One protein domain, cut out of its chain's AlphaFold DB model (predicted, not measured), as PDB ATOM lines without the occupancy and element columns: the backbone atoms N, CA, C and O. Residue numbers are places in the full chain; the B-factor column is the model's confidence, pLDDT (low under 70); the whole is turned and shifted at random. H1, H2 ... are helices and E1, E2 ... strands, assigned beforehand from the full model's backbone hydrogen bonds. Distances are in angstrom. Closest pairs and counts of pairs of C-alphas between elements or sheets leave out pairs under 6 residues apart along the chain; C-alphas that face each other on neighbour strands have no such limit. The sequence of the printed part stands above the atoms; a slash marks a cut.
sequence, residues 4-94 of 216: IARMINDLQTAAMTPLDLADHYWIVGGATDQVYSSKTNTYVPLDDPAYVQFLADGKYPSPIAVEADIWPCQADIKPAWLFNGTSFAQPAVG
ATOM      1  N   ILE A   4      10.838  41.684 -23.938       56.28
ATOM      2  CA  ILE A   4       9.891  40.586 -24.163       56.28
ATOM      3  C   ILE A   4       9.935  39.552 -23.024       56.28
ATOM      4  O   ILE A   4       8.894  39.054 -22.617       56.28
ATOM      5  N   ALA A   5      11.113  39.252 -22.467       59.75
ATOM      6  CA  ALA A   5      11.238  38.322 -21.343       59.75
ATOM      7  C   ALA A   5      10.683  38.919 -20.040       59.75
ATOM      8  O   ALA A   5      10.135  38.185 -19.227       59.75
ATOM      9  N   ARG A   6      10.769  40.248 -19.870       53.34
ATOM     10  CA  ARG A   6      10.126  40.966 -18.760       53.34
ATOM     11  C   ARG A   6       8.606  40.978 -18.923       53.34
ATOM     12  O   ARG A   6       7.914  40.605 -17.993       53.34
ATOM     13  N   MET A   7       8.103  41.274 -20.123       51.84
ATOM     14  CA  MET A   7       6.664  41.267 -20.424       51.84
ATOM     15  C   MET A   7       6.020  39.882 -20.248       51.84
ATOM     16  O   MET A   7       4.915  39.775 -19.730       51.84
ATOM     17  N   ILE A   8       6.711  38.814 -20.663       54.53
ATOM     18  CA  ILE A   8       6.246  37.432 -20.463       54.53
ATOM     19  C   ILE A   8       6.278  37.065 -18.976       54.53
ATOM     20  O   ILE A   8       5.342  36.433 -18.499       54.53
ATOM     21  N   ASN A   9       7.305  37.495 -18.236       48.81
ATOM     22  CA  ASN A   9       7.376  37.250 -16.801       48.81
ATOM     23  C   ASN A   9       6.286  38.021 -16.043       48.81
ATOM     24  O   ASN A   9       5.634  37.421 -15.206       48.81
ATOM     25  N   ASP A  10       6.001  39.278 -16.399       51.38
ATOM     26  CA  ASP A  10       4.921  40.079 -15.804       51.38
ATOM     27  C   ASP A  10       3.535  39.457 -16.066       51.38
ATOM     28  O   ASP A  10       2.696  39.418 -15.166       51.38
ATOM     29  N   LEU A  11       3.321  38.872 -17.253       50.59
ATOM     30  CA  LEU A  11       2.123  38.081 -17.574       50.59
ATOM     31  C   LEU A  11       2.055  36.744 -16.813       50.59
ATOM     32  O   LEU A  11       0.964  36.234 -16.578       50.59
ATOM     33  N   GLN A  12       3.200  36.168 -16.434       48.69
ATOM     34  CA  GLN A  12       3.295  34.903 -15.692       48.69
ATOM     35  C   GLN A  12       3.279  35.090 -14.162       48.69
ATOM     36  O   GLN A  12       2.907  34.161 -13.450       48.69
ATOM     37  N   THR A  13       3.658  36.269 -13.649       42.44
ATOM     38  CA  THR A  13       3.639  36.627 -12.217       42.44
ATOM     39  C   THR A  13       2.445  37.472 -11.796       42.44
ATOM     40  O   THR A  13       2.280  37.706 -10.598       42.44
ATOM     41  N   ALA A  14       1.585  37.896 -12.727       47.53
ATOM     42  CA  ALA A  14       0.237  38.324 -12.385       47.53
ATOM     43  C   ALA A  14      -0.519  37.094 -11.866       47.53
ATOM     44  O   ALA A  14      -1.209  36.403 -12.611       47.53
ATOM     45  N   ALA A  15      -0.332  36.773 -10.584       46.50
ATOM     46  CA  ALA A  15      -1.237  35.897  -9.871       46.50
ATOM     47  C   ALA A  15      -2.630  36.469 -10.123       46.50
ATOM     48  O   ALA A  15      -2.927  37.563  -9.647       46.50
ATOM     49  N   MET A  16      -3.433  35.797 -10.954       51.47
ATOM     50  CA  MET A  16      -4.830  36.163 -11.124       51.47
ATOM     51  C   MET A  16      -5.413  36.160  -9.721       51.47
ATOM     52  O   MET A  16      -5.531  35.096  -9.107       51.47
ATOM     53  N   THR A  17      -5.677  37.352  -9.187       59.06
ATOM     54  CA  THR A  17      -6.330  37.504  -7.897       59.06
ATOM     55  C   THR A  17      -7.569  36.617  -7.945       59.06
ATOM     56  O   THR A  17      -8.338  36.741  -8.905       59.06
ATOM     57  N   PRO A  18      -7.732  35.670  -7.000       67.38
ATOM     58  CA  PRO A  18      -8.872  34.774  -7.014       67.38
ATOM     59  C   PRO A  18     -10.156  35.582  -7.152       67.38
ATOM     60  O   PRO A  18     -10.318  36.613  -6.498       67.38
ATOM     61  N   LEU A  19     -11.034  35.126  -8.041       76.00
ATOM     62  CA  LEU A  19     -12.327  35.748  -8.267       76.00
ATOM     63  C   LEU A  19     -13.116  35.751  -6.951       76.00
ATOM     64  O   LEU A  19     -13.537  34.694  -6.483       76.00
ATOM     65  N   ASP A  20     -13.312  36.929  -6.365       87.12
ATOM     66  CA  ASP A  20     -14.181  37.104  -5.204       87.12
ATOM     67  C   ASP A  20     -15.615  37.292  -5.691       87.12
ATOM     68  O   ASP A  20     -16.047  38.402  -5.982       87.12
ATOM     69  N   LEU A  21     -16.360  36.194  -5.808       87.31
ATOM     70  CA  LEU A  21     -17.729  36.226  -6.321       87.31
ATOM     71  C   LEU A  21     -18.665  37.112  -5.478       87.31
ATOM     72  O   LEU A  21     -19.659  37.611  -6.018       87.31
ATOM     73  N   ALA A  22     -18.350  37.361  -4.202       85.69
ATOM     74  CA  ALA A  22     -19.133  38.244  -3.342       85.69
ATOM     75  C   ALA A  22     -18.867  39.739  -3.605       85.69
ATOM     76  O   ALA A  22     -19.740  40.554  -3.306       85.69
ATOM     77  N   ASP A  23     -17.715  40.085  -4.186       89.69
ATOM     78  CA  ASP A  23     -17.293  41.449  -4.524       89.69
ATOM     79  C   ASP A  23     -16.641  41.492  -5.921       89.69
ATOM     80  O   ASP A  23     -15.435  41.713  -6.086       89.69
ATOM     81  N   HIS A  24     -17.462  41.223  -6.941       93.19
ATOM     82  CA  HIS A  24     -17.067  41.196  -8.348       93.19
ATOM     83  C   HIS A  24     -17.987  42.041  -9.224       93.19
ATOM     84  O   HIS A  24     -19.161  42.242  -8.912       93.19
ATOM     85  N   TYR A  25     -17.461  42.457 -10.375       94.25
ATOM     86  CA  TYR A  25     -18.191  43.240 -11.364       94.25
ATOM     87  C   TYR A  25     -18.381  42.476 -12.678       94.25
ATOM     88  O   TYR A  25     -17.483  41.774 -13.145       94.25
ATOM     89  N   TRP A  26     -19.543  42.642 -13.308       94.62
ATOM     90  CA  TRP A  26     -19.884  42.016 -14.583       94.62
ATOM     91  C   TRP A  26     -20.258  43.054 -15.641       94.62
ATOM     92  O   TRP A  26     -21.062  43.953 -15.392       94.62
ATOM     93  N   ILE A  27     -19.716  42.892 -16.848       95.88
ATOM     94  CA  ILE A  27     -20.170  43.616 -18.040       95.88
ATOM     95  C   ILE A  27     -21.265  42.769 -18.684       95.88
ATOM     96  O   ILE A  27     -20.981  41.779 -19.361       95.88
ATOM     97  N   VAL A  28     -22.521  43.145 -18.459       94.25
ATOM     98  CA  VAL A  28     -23.686  42.396 -18.946       94.25
ATOM     99  C   VAL A  28     -24.066  42.871 -20.344       94.25
ATOM    100  O   VAL A  28     -24.205  44.069 -20.579       94.25
ATOM    101  N   GLY A  29     -24.204  41.945 -21.295       93.44
ATOM    102  CA  GLY A  29     -24.642  42.234 -22.664       93.44
ATOM    103  C   GLY A  29     -23.724  43.180 -23.447       93.44
ATOM    104  O   GLY A  29     -24.145  43.730 -24.461       93.44
ATOM    105  N   GLY A  30     -22.488  43.398 -22.984       91.94
ATOM    106  CA  GLY A  30     -21.573  44.381 -23.570       91.94
ATOM    107  C   GLY A  30     -21.895  45.838 -23.218       91.94
ATOM    108  O   GLY A  30     -21.539  46.724 -23.994       91.94
ATOM    109  N   ALA A  31     -22.570  46.096 -22.091       89.94
ATOM    110  CA  ALA A  31     -22.818  47.449 -21.591       89.94
ATOM    111  C   ALA A  31     -21.523  48.286 -21.517       89.94
ATOM    112  O   ALA A  31     -20.450  47.770 -21.201       89.94
ATOM    113  N   THR A  32     -21.627  49.583 -21.827       93.06
ATOM    114  CA  THR A  32     -20.465  50.498 -21.928       93.06
ATOM    115  C   THR A  32     -20.542  51.700 -20.991       93.06
ATOM    116  O   THR A  32     -19.621  52.509 -20.955       93.06
ATOM    117  N   ASP A  33     -21.621  51.812 -20.226       91.25
ATOM    118  CA  ASP A  33     -21.945  52.919 -19.326       91.25
ATOM    119  C   ASP A  33     -22.099  52.476 -17.861       91.25
ATOM    120  O   ASP A  33     -22.033  53.307 -16.956       91.25
ATOM    121  N   GLN A  34     -22.240  51.172 -17.615       91.94
ATOM    122  CA  GLN A  34     -22.431  50.600 -16.285       91.94
ATOM    123  C   GLN A  34     -21.921  49.158 -16.193       91.94
ATOM    124  O   GLN A  34     -21.757  48.465 -17.200       91.94
ATOM    125  N   VAL A  35     -21.717  48.692 -14.964       93.69
ATOM    126  CA  VAL A  35     -21.359  47.307 -14.627       93.69
ATOM    127  C   VAL A  35     -22.234  46.795 -13.493       93.69
ATOM    128  O   VAL A  35     -22.606  47.550 -12.600       93.69
ATOM    129  N   TYR A  36     -22.568  45.507 -13.511       91.56
ATOM    130  CA  TYR A  36     -23.286  44.871 -12.409       91.56
ATOM    131  C   TYR A  36     -22.315  44.531 -11.278       91.56
ATOM    132  O   TYR A  36     -21.350  43.806 -11.501       91.56
ATOM    133  N   SER A  37     -22.581  45.019 -10.073       90.62
ATOM    134  CA  SER A  37     -21.846  44.714  -8.848       90.62
ATOM    135  C   SER A  37     -22.518  43.564  -8.111       90.62
ATOM    136  O   SER A  37     -23.661  43.693  -7.670       90.62
ATOM    137  N   SER A  38     -21.807  42.454  -7.904       88.69
ATOM    138  CA  SER A  38     -22.315  41.382  -7.049       88.69
ATOM    139  C   SER A  38     -22.377  41.806  -5.586       88.69
ATOM    140  O   SER A  38     -23.263  41.349  -4.873       88.69
ATOM    141  N   LYS A  39     -21.519  42.725  -5.129       84.88
ATOM    142  CA  LYS A  39     -21.520  43.218  -3.745       84.88
ATOM    143  C   LYS A  39     -22.837  43.885  -3.374       84.88
ATOM    144  O   LYS A  39     -23.454  43.531  -2.373       84.88
ATOM    145  N   THR A  40     -23.265  44.829  -4.205       78.56
ATOM    146  CA  THR A  40     -24.474  45.638  -4.000       78.56
ATOM    147  C   THR A  40     -25.683  45.102  -4.762       78.56
ATOM    148  O   THR A  40     -26.780  45.623  -4.594       78.56
ATOM    149  N   ASN A  41     -25.498  44.044  -5.558       82.56
ATOM    150  CA  ASN A  41     -26.525  43.403  -6.375       82.56
ATOM    151  C   ASN A  41     -27.202  44.388  -7.347       82.56
ATOM    152  O   ASN A  41     -28.411  44.352  -7.538       82.56
ATOM    153  N   THR A  42     -26.441  45.318  -7.924       84.62
ATOM    154  CA  THR A  42     -26.993  46.427  -8.716       84.62
ATOM    155  C   THR A  42     -26.044  46.893  -9.801       84.62
ATOM    156  O   THR A  42     -24.843  46.635  -9.720       84.62
ATOM    157  N   TYR A  43     -26.565  47.604 -10.799       87.88
ATOM    158  CA  TYR A  43     -25.717  48.309 -11.750       87.88
ATOM    159  C   TYR A  43     -25.162  49.586 -11.122       87.88
ATOM    160  O   TYR A  43     -25.894  50.379 -10.529       87.88
ATOM    161  N   VAL A  44     -23.858  49.787 -11.277       88.31
ATOM    162  CA  VAL A  44     -23.173  51.027 -10.912       88.31
ATOM    163  C   VAL A  44     -22.556  51.657 -12.162       88.31
ATOM    164  O   VAL A  44     -22.146  50.922 -13.070       88.31
ATOM    165  N   PRO A  45     -22.497  52.998 -12.249       91.25
ATOM    166  CA  PRO A  45     -21.834  53.672 -13.358       91.25
ATOM    167  C   PRO A  45     -20.320  53.412 -13.332       91.25
ATOM    168  O   PRO A  45     -19.750  53.053 -12.302       91.25
ATOM    169  N   LEU A  46     -19.646  53.604 -14.469       92.69
ATOM    170  CA  LEU A  46     -18.201  53.337 -14.577       92.69
ATOM    171  C   LEU A  46     -17.314  54.279 -13.742       92.69
ATOM    172  O   LEU A  46     -16.130  53.994 -13.571       92.69
ATOM    173  N   ASP A  47     -17.858  55.391 -13.251       92.94
ATOM    174  CA  ASP A  47     -17.185  56.330 -12.351       92.94
ATOM    175  C   ASP A  47     -17.485  56.071 -10.863       92.94
ATOM    176  O   ASP A  47     -17.012  56.822 -10.007       92.94
ATOM    177  N   ASP A  48     -18.217  54.997 -10.536       92.00
ATOM    178  CA  ASP A  48     -18.440  54.576  -9.154       92.00
ATOM    179  C   ASP A  48     -17.095  54.366  -8.425       92.00
ATOM    180  O   ASP A  48     -16.246  53.602  -8.902       92.00
ATOM    181  N   PRO A  49     -16.869  55.005  -7.259       91.62
ATOM    182  CA  PRO A  49     -15.580  54.940  -6.576       91.62
ATOM    183  C   PRO A  49     -15.127  53.521  -6.215       91.62
ATOM    184  O   PRO A  49     -13.928  53.242  -6.249       91.62
ATOM    185  N   ALA A  50     -16.057  52.618  -5.876       91.69
ATOM    186  CA  ALA A  50     -15.714  51.242  -5.531       91.69
ATOM    187  C   ALA A  50     -15.308  50.444  -6.777       91.69
ATOM    188  O   ALA A  50     -14.334  49.693  -6.726       91.69
ATOM    189  N   TYR A  51     -15.978  50.666  -7.910       93.25
ATOM    190  CA  TYR A  51     -15.581  50.070  -9.186       93.25
ATOM    191  C   TYR A  51     -14.229  50.604  -9.686       93.25
ATOM    192  O   TYR A  51     -13.365  49.828 -10.100       93.25
ATOM    193  N   VAL A  52     -13.991  51.916  -9.590       95.88
ATOM    194  CA  VAL A  52     -12.694  52.520  -9.942       95.88
ATOM    195  C   VAL A  52     -11.573  51.946  -9.072       95.88
ATOM    196  O   VAL A  52     -10.504  51.617  -9.590       95.88
ATOM    197  N   GLN A  53     -11.816  51.767  -7.770       93.88
ATOM    198  CA  GLN A  53     -10.851  51.132  -6.873       93.88
ATOM    199  C   GLN A  53     -10.613  49.660  -7.233       93.88
ATOM    200  O   GLN A  53      -9.466  49.227  -7.283       93.88
ATOM    201  N   PHE A  54     -11.666  48.903  -7.554       92.56
ATOM    202  CA  PHE A  54     -11.556  47.515  -8.013       92.56
ATOM    203  C   PHE A  54     -10.625  47.387  -9.232       92.56
ATOM    204  O   PHE A  54      -9.772  46.497  -9.264       92.56
ATOM    205  N   LEU A  55     -10.724  48.306 -10.201       93.75
ATOM    206  CA  LEU A  55      -9.808  48.362 -11.345       93.75
ATOM    207  C   LEU A  55      -8.382  48.765 -10.938       93.75
ATOM    208  O   LEU A  55      -7.413  48.195 -11.439       93.75
ATOM    209  N   ALA A  56      -8.239  49.738 -10.032       92.75
ATOM    210  CA  ALA A  56      -6.942  50.192  -9.522       92.75
ATOM    211  C   ALA A  56      -6.181  49.080  -8.778       92.75
ATOM    212  O   ALA A  56      -4.953  49.029  -8.837       92.75
ATOM    213  N   ASP A  57      -6.911  48.149  -8.159       88.81
ATOM    214  CA  ASP A  57      -6.377  46.943  -7.520       88.81
ATOM    215  C   ASP A  57      -5.946  45.860  -8.535       88.81
ATOM    216  O   ASP A  57      -5.552  44.758  -8.148       88.81
ATOM    217  N   GLY A  58      -6.026  46.141  -9.842       88.19
ATOM    218  CA  GLY A  58      -5.646  45.222 -10.917       88.19
ATOM    219  C   GLY A  58      -6.670  44.119 -11.189       88.19
ATOM    220  O   GLY A  58      -6.336  43.121 -11.831       88.19
ATOM    221  N   LYS A  59      -7.907  44.264 -10.696       90.38
ATOM    222  CA  LYS A  59      -9.011  43.344 -10.990       90.38
ATOM    223  C   LYS A  59      -9.753  43.800 -12.248       90.38
ATOM    224  O   LYS A  59      -9.747  44.976 -12.602       90.38
ATOM    225  N   TYR A  60     -10.414  42.862 -12.923       91.19
ATOM    226  CA  TYR A  60     -11.141  43.131 -14.163       91.19
ATOM    227  C   TYR A  60     -12.557  42.565 -14.091       91.19
ATOM    228  O   TYR A  60     -12.725  41.451 -13.592       91.19
ATOM    229  N   PRO A  61     -13.572  43.296 -14.585       93.31
ATOM    230  CA  PRO A  61     -14.924  42.774 -14.635       93.31
ATOM    231  C   PRO A  61     -15.016  41.628 -15.647       93.31
ATOM    232  O   PRO A  61     -14.330  41.619 -16.673       93.31
ATOM    233  N   SER A  62     -15.901  40.674 -15.381       93.31
ATOM    234  CA  SER A  62     -16.134  39.550 -16.289       93.31
ATOM    235  C   SER A  62     -17.229  39.897 -17.307       93.31
ATOM    236  O   SER A  62     -18.287  40.387 -16.910       93.31
ATOM    237  N   PRO A  63     -17.042  39.648 -18.614       94.62
ATOM    238  CA  PRO A  63     -18.117  39.792 -19.586       94.62
ATOM    239  C   PRO A  63     -19.129  38.650 -19.446       94.62
ATOM    240  O   PRO A  63     -18.747  37.500 -19.227       94.62
ATOM    241  N   ILE A  64     -20.413  38.954 -19.619       93.69
ATOM    242  CA  ILE A  64     -21.477  37.948 -19.641       93.69
ATOM    243  C   ILE A  64     -22.599  38.342 -20.598       93.69
ATOM    244  O   ILE A  64     -22.889  39.525 -20.771       93.69
ATOM    245  N   ALA A  65     -23.208  37.360 -21.264       94.12
ATOM    246  CA  ALA A  65     -24.185  37.616 -22.321       94.12
ATOM    247  C   ALA A  65     -25.492  38.197 -21.770       94.12
ATOM    248  O   ALA A  65     -25.976  39.214 -22.265       94.12
ATOM    249  N   VAL A  66     -26.044  37.565 -20.735       91.75
ATOM    250  CA  VAL A  66     -27.270  37.991 -20.060       91.75
ATOM    251  C   VAL A  66     -27.099  37.894 -18.552       91.75
ATOM    252  O   VAL A  66     -26.300  37.109 -18.049       91.75
ATOM    253  N   GLU A  67     -27.869  38.688 -17.817       89.94
ATOM    254  CA  GLU A  67     -27.782  38.733 -16.358       89.94
ATOM    255  C   GLU A  67     -28.157  37.399 -15.693       89.94
ATOM    256  O   GLU A  67     -27.561  37.021 -14.686       89.94
ATOM    257  N   ALA A  68     -29.091  36.648 -16.287       91.25
ATOM    258  CA  ALA A  68     -29.485  35.319 -15.819       91.25
ATOM    259  C   ALA A  68     -28.290  34.367 -15.639       91.25
ATOM    260  O   ALA A  68     -28.275  33.563 -14.708       91.25
ATOM    261  N   ASP A  69     -27.266  34.492 -16.487       92.25
ATOM    262  CA  ASP A  69     -26.095  33.613 -16.479       92.25
ATOM    263  C   ASP A  69     -25.149  33.900 -15.300       92.25
ATOM    264  O   ASP A  69     -24.237  33.117 -15.029       92.25
ATOM    265  N   ILE A  70     -25.358  34.999 -14.565       90.44
ATOM    266  CA  ILE A  70     -24.610  35.297 -13.338       90.44
ATOM    267  C   ILE A  70     -25.118  34.406 -12.188       90.44
ATOM    268  O   ILE A  70     -24.337  34.033 -11.308       90.44
ATOM    269  N   TRP A  71     -26.404  34.024 -12.186       90.19
ATOM    270  CA  TRP A  71     -27.029  33.290 -11.078       90.19
ATOM    271  C   TRP A  71     -26.332  31.971 -10.712       90.19
ATOM    272  O   TRP A  71     -26.064  31.785  -9.527       90.19
ATOM    273  N   PRO A  72     -25.936  31.091 -11.655       89.62
ATOM    274  CA  PRO A  72     -25.192  29.873 -11.324       89.62
ATOM    275  C   PRO A  72     -23.906  30.112 -10.519       89.62
ATOM    276  O   PRO A  72     -23.487  29.230  -9.778       89.62
ATOM    277  N   CYS A  73     -23.287  31.291 -10.642       87.12
ATOM    278  CA  CYS A  73     -22.096  31.659  -9.873       87.12
ATOM    279  C   CYS A  73     -22.434  32.291  -8.513       87.12
ATOM    280  O   CYS A  73     -21.587  32.333  -7.629       87.12
ATOM    281  N   GLN A  74     -23.643  32.833  -8.354       87.94
ATOM    282  CA  GLN A  74     -24.068  33.581  -7.166       87.94
ATOM    283  C   GLN A  74     -24.997  32.781  -6.248       87.94
ATOM    284  O   GLN A  74     -25.148  33.158  -5.092       87.94
ATOM    285  N   ALA A  75     -25.609  31.696  -6.726       86.31
ATOM    286  CA  ALA A  75     -26.667  30.977  -6.013       86.31
ATOM    287  C   ALA A  75     -26.259  30.476  -4.617       86.31
ATOM    288  O   ALA A  75     -27.092  30.440  -3.715       86.31
ATOM    289  N   ASP A  76     -24.980  30.143  -4.427       82.75
ATOM    290  CA  ASP A  76     -24.452  29.662  -3.145       82.75
ATOM    291  C   ASP A  76     -24.096  30.796  -2.165       82.75
ATOM    292  O   ASP A  76     -23.910  30.552  -0.974       82.75
ATOM    293  N   ILE A  77     -23.980  32.037  -2.648       84.38
ATOM    294  CA  ILE A  77     -23.514  33.197  -1.865       84.38
ATOM    295  C   ILE A  77     -24.540  34.330  -1.776       84.38
ATOM    296  O   ILE A  77     -24.376  35.253  -0.976       84.38
ATOM    297  N   LYS A  78     -25.602  34.276  -2.581       81.44
ATOM    298  CA  LYS A  78     -26.703  35.232  -2.576       81.44
ATOM    299  C   LYS A  78     -27.996  34.541  -2.178       81.44
ATOM    300  O   LYS A  78     -28.298  33.460  -2.679       81.44
ATOM    301  N   PRO A  79     -28.799  35.168  -1.309       76.38
ATOM    302  CA  PRO A  79     -30.096  34.619  -0.970       76.38
ATOM    303  C   PRO A  79     -31.015  34.612  -2.201       76.38
ATOM    304  O   PRO A  79     -31.041  35.561  -2.984       76.38
ATOM    305  N   ALA A  80     -31.798  33.542  -2.355       76.31
ATOM    306  CA  ALA A  80     -32.601  33.280  -3.552       76.31
ATOM    307  C   ALA A  80     -33.627  34.373  -3.896       76.31
ATOM    308  O   ALA A  80     -33.979  34.528  -5.061       76.31
ATOM    309  N   TRP A  81     -34.079  35.171  -2.922       76.31
ATOM    310  CA  TRP A  81     -35.004  36.287  -3.169       76.31
ATOM    311  C   TRP A  81     -34.414  37.385  -4.059       76.31
ATOM    312  O   TRP A  81     -35.164  38.154  -4.661       76.31
ATOM    313  N   LEU A  82     -33.082  37.448  -4.169       77.94
ATOM    314  CA  LEU A  82     -32.395  38.363  -5.068       77.94
ATOM    315  C   LEU A  82     -32.486  37.938  -6.530       77.94
ATOM    316  O   LEU A  82     -31.977  38.682  -7.351       77.94
ATOM    317  N   PHE A  83     -33.094  36.805  -6.892       82.69
ATOM    318  CA  PHE A  83     -33.165  36.336  -8.276       82.69
ATOM    319  C   PHE A  83     -34.576  35.877  -8.649       82.69
ATOM    320  O   PHE A  83     -35.184  35.064  -7.960       82.69
ATOM    321  N   ASN A  84     -35.106  36.378  -9.768       77.50
ATOM    322  CA  ASN A  84     -36.466  36.055 -10.227       77.50
ATOM    323  C   ASN A  84     -36.514  34.990 -11.342       77.50
ATOM    324  O   ASN A  84     -37.578  34.742 -11.907       77.50
ATOM    325  N   GLY A  85     -35.372  34.387 -11.687       79.00
ATOM    326  CA  GLY A  85     -35.244  33.435 -12.794       79.00
ATOM    327  C   GLY A  85     -34.645  34.028 -14.073       79.00
ATOM    328  O   GLY A  85     -34.136  33.272 -14.898       79.00
ATOM    329  N   THR A  86     -34.664  35.352 -14.245       82.38
ATOM    330  CA  THR A  86     -34.136  36.027 -15.446       82.38
ATOM    331  C   THR A  86     -33.177  37.174 -15.140       82.38
ATOM    332  O   THR A  86     -32.279  37.448 -15.933       82.38
ATOM    333  N   SER A  87     -33.338  37.842 -14.004       80.06
ATOM    334  CA  SER A  87     -32.504  38.957 -13.557       80.06
ATOM    335  C   SER A  87     -32.483  38.977 -12.032       80.06
ATOM    336  O   SER A  87     -33.326  38.349 -11.369       80.06
ATOM    337  N   PHE A  88     -31.505  39.666 -11.457       81.44
ATOM    338  CA  PHE A  88     -31.517  39.893 -10.031       81.44
ATOM    339  C   PHE A  88     -32.617  40.911  -9.678       81.44
ATOM    340  O   PHE A  88     -32.974  41.792 -10.453       81.44
ATOM    341  N   ALA A  89     -33.190  40.826  -8.485       72.00
ATOM    342  CA  ALA A  89     -33.969  41.908  -7.910       72.00
ATOM    343  C   ALA A  89     -32.982  43.028  -7.542       72.00
ATOM    344  O   ALA A  89     -32.533  43.095  -6.408       72.00
ATOM    345  N   GLN A  90     -32.605  43.866  -8.517       70.75
ATOM    346  CA  GLN A  90     -31.483  44.815  -8.434       70.75
ATOM    347  C   GLN A  90     -31.780  46.115  -7.660       70.75
ATOM    348  O   GLN A  90     -32.402  47.017  -8.237       70.75
ATOM    349  N   PRO A  91     -31.427  46.275  -6.370       64.81
ATOM    350  CA  PRO A  91     -31.692  47.534  -5.683       64.81
ATOM    351  C   PRO A  91     -30.769  48.623  -6.202       64.81
ATOM    352  O   PRO A  91     -29.555  48.482  -6.132       64.81
ATOM    353  N   ALA A  92     -31.287  49.747  -6.685       62.22
ATOM    354  CA  ALA A  92     -30.419  50.910  -6.836       62.22
ATOM    355  C   ALA A  92     -29.853  51.270  -5.446       62.22
ATOM    356  O   ALA A  92     -30.560  51.159  -4.440       62.22
ATOM    357  N   VAL A  93     -28.572  51.653  -5.361       54.75
ATOM    358  CA  VAL A  93     -27.945  52.024  -4.079       54.75
ATOM    359  C   VAL A  93     -28.767  53.150  -3.441       54.75
ATOM    360  O   VAL A  93     -28.884  54.234  -4.003       54.75
ATOM    361  N   GLY A  94     -29.383  52.875  -2.288       61.22
ATOM    362  CA  GLY A  94     -30.261  53.825  -1.592       61.22
ATOM    363  C   GLY A  94     -31.668  53.996  -2.185       61.22
ATOM    364  O   GLY A  94     -32.409  54.858  -1.717       61.22
TER     365      GLY A  94
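What this domain is: This is residues 4 to 94 of the 216 residues of the protein "DUF4376 domain-containing protein" of Bradyrhizobium erythrophlei (UniProt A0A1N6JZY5). A small twisted sheet of four short strands makes the body, with H2 crossing over E3 and E2 and H3 running along E1 and E4, while H1 sticks out as a free arm. At the end away from H1, residues 75 to 94 form a long stretch with no named element. The printed part has 91 residues, 41 of them, under half, in named elements, in the order H1 E1 E2 E3 H2 E4 H3; the class is mixed, helices and strands, and the mixed sheet runs E3 E2 E1 E4. It is only just loose, close to compact, with a radius of gyration of the C-alphas of 14.8 A, and elongated, spanning 49 by 27 by 20 A.

How they stand to each other: Start at H1, residues 4 to 13, which stands free and is not on the sheet. After its long link, E1, residues 25 to 28, E2, residues 34 to 37, and E3, residues 42 to 45, form a meander, each strand the antiparallel neighbour of the one before, with hairpins E1 and E2, and E2 and E3. Look for N 26 and O 36 at 2.8 A, and N 37 and O 42 at 2.8 A. H2, residues 49 to 56, is on the sheet at a height of 10.4 A, across the strands at 89 degrees to E2 on the local plane; the closest C-alphas of H2 and E1 are Tyr 51 and Tyr 25, 7.6 A. E4, residues 62 to 64, is the parallel neighbour of E1, with N 27 and O 62 at 2.9 A. E3, H2 and E4 make a split strand-helix-strand unit, two strands of one sheet that are not neighbours, with a helix between them along the chain and E2 and E1 between them in the sheet, and its crossover is right-handed. H3, residues 67 to 74, is on the sheet at a height of 10.0 A, along the strands at 23 degrees to E1 on the local plane; their closest C-alphas are Glu 67 and Val 28, 6.1 A. Every O i to N i+4 pair is within hydrogen-bond range in H1 and H2; H3 has 1 of 4, and 4 of 5 O i to N i+3 pairs.

Where its parts are: Find C-alpha 4 at (9.891, 40.586, -24.163), where H1 begins; it runs 14.1 A to C-alpha 13. E1 begins at C-alpha 25, (-18.191, 43.240, -11.364), and is 9.4 A long; E2 is 9.5 A, E3 10.0 A, H2 10.3 A and E4 6.5 A. H3, 11.2 A, ends at C-alpha 74, (-24.068, 33.581, -7.166).

The domain as a whole: The farthest C-alphas are those of Ile 4 and Trp 81, 49.7 A. The printed part has no cut; the link H1 to E1 is long, the others tight. Confidence is under 70 at residues 4 to 18 and 91 to 94.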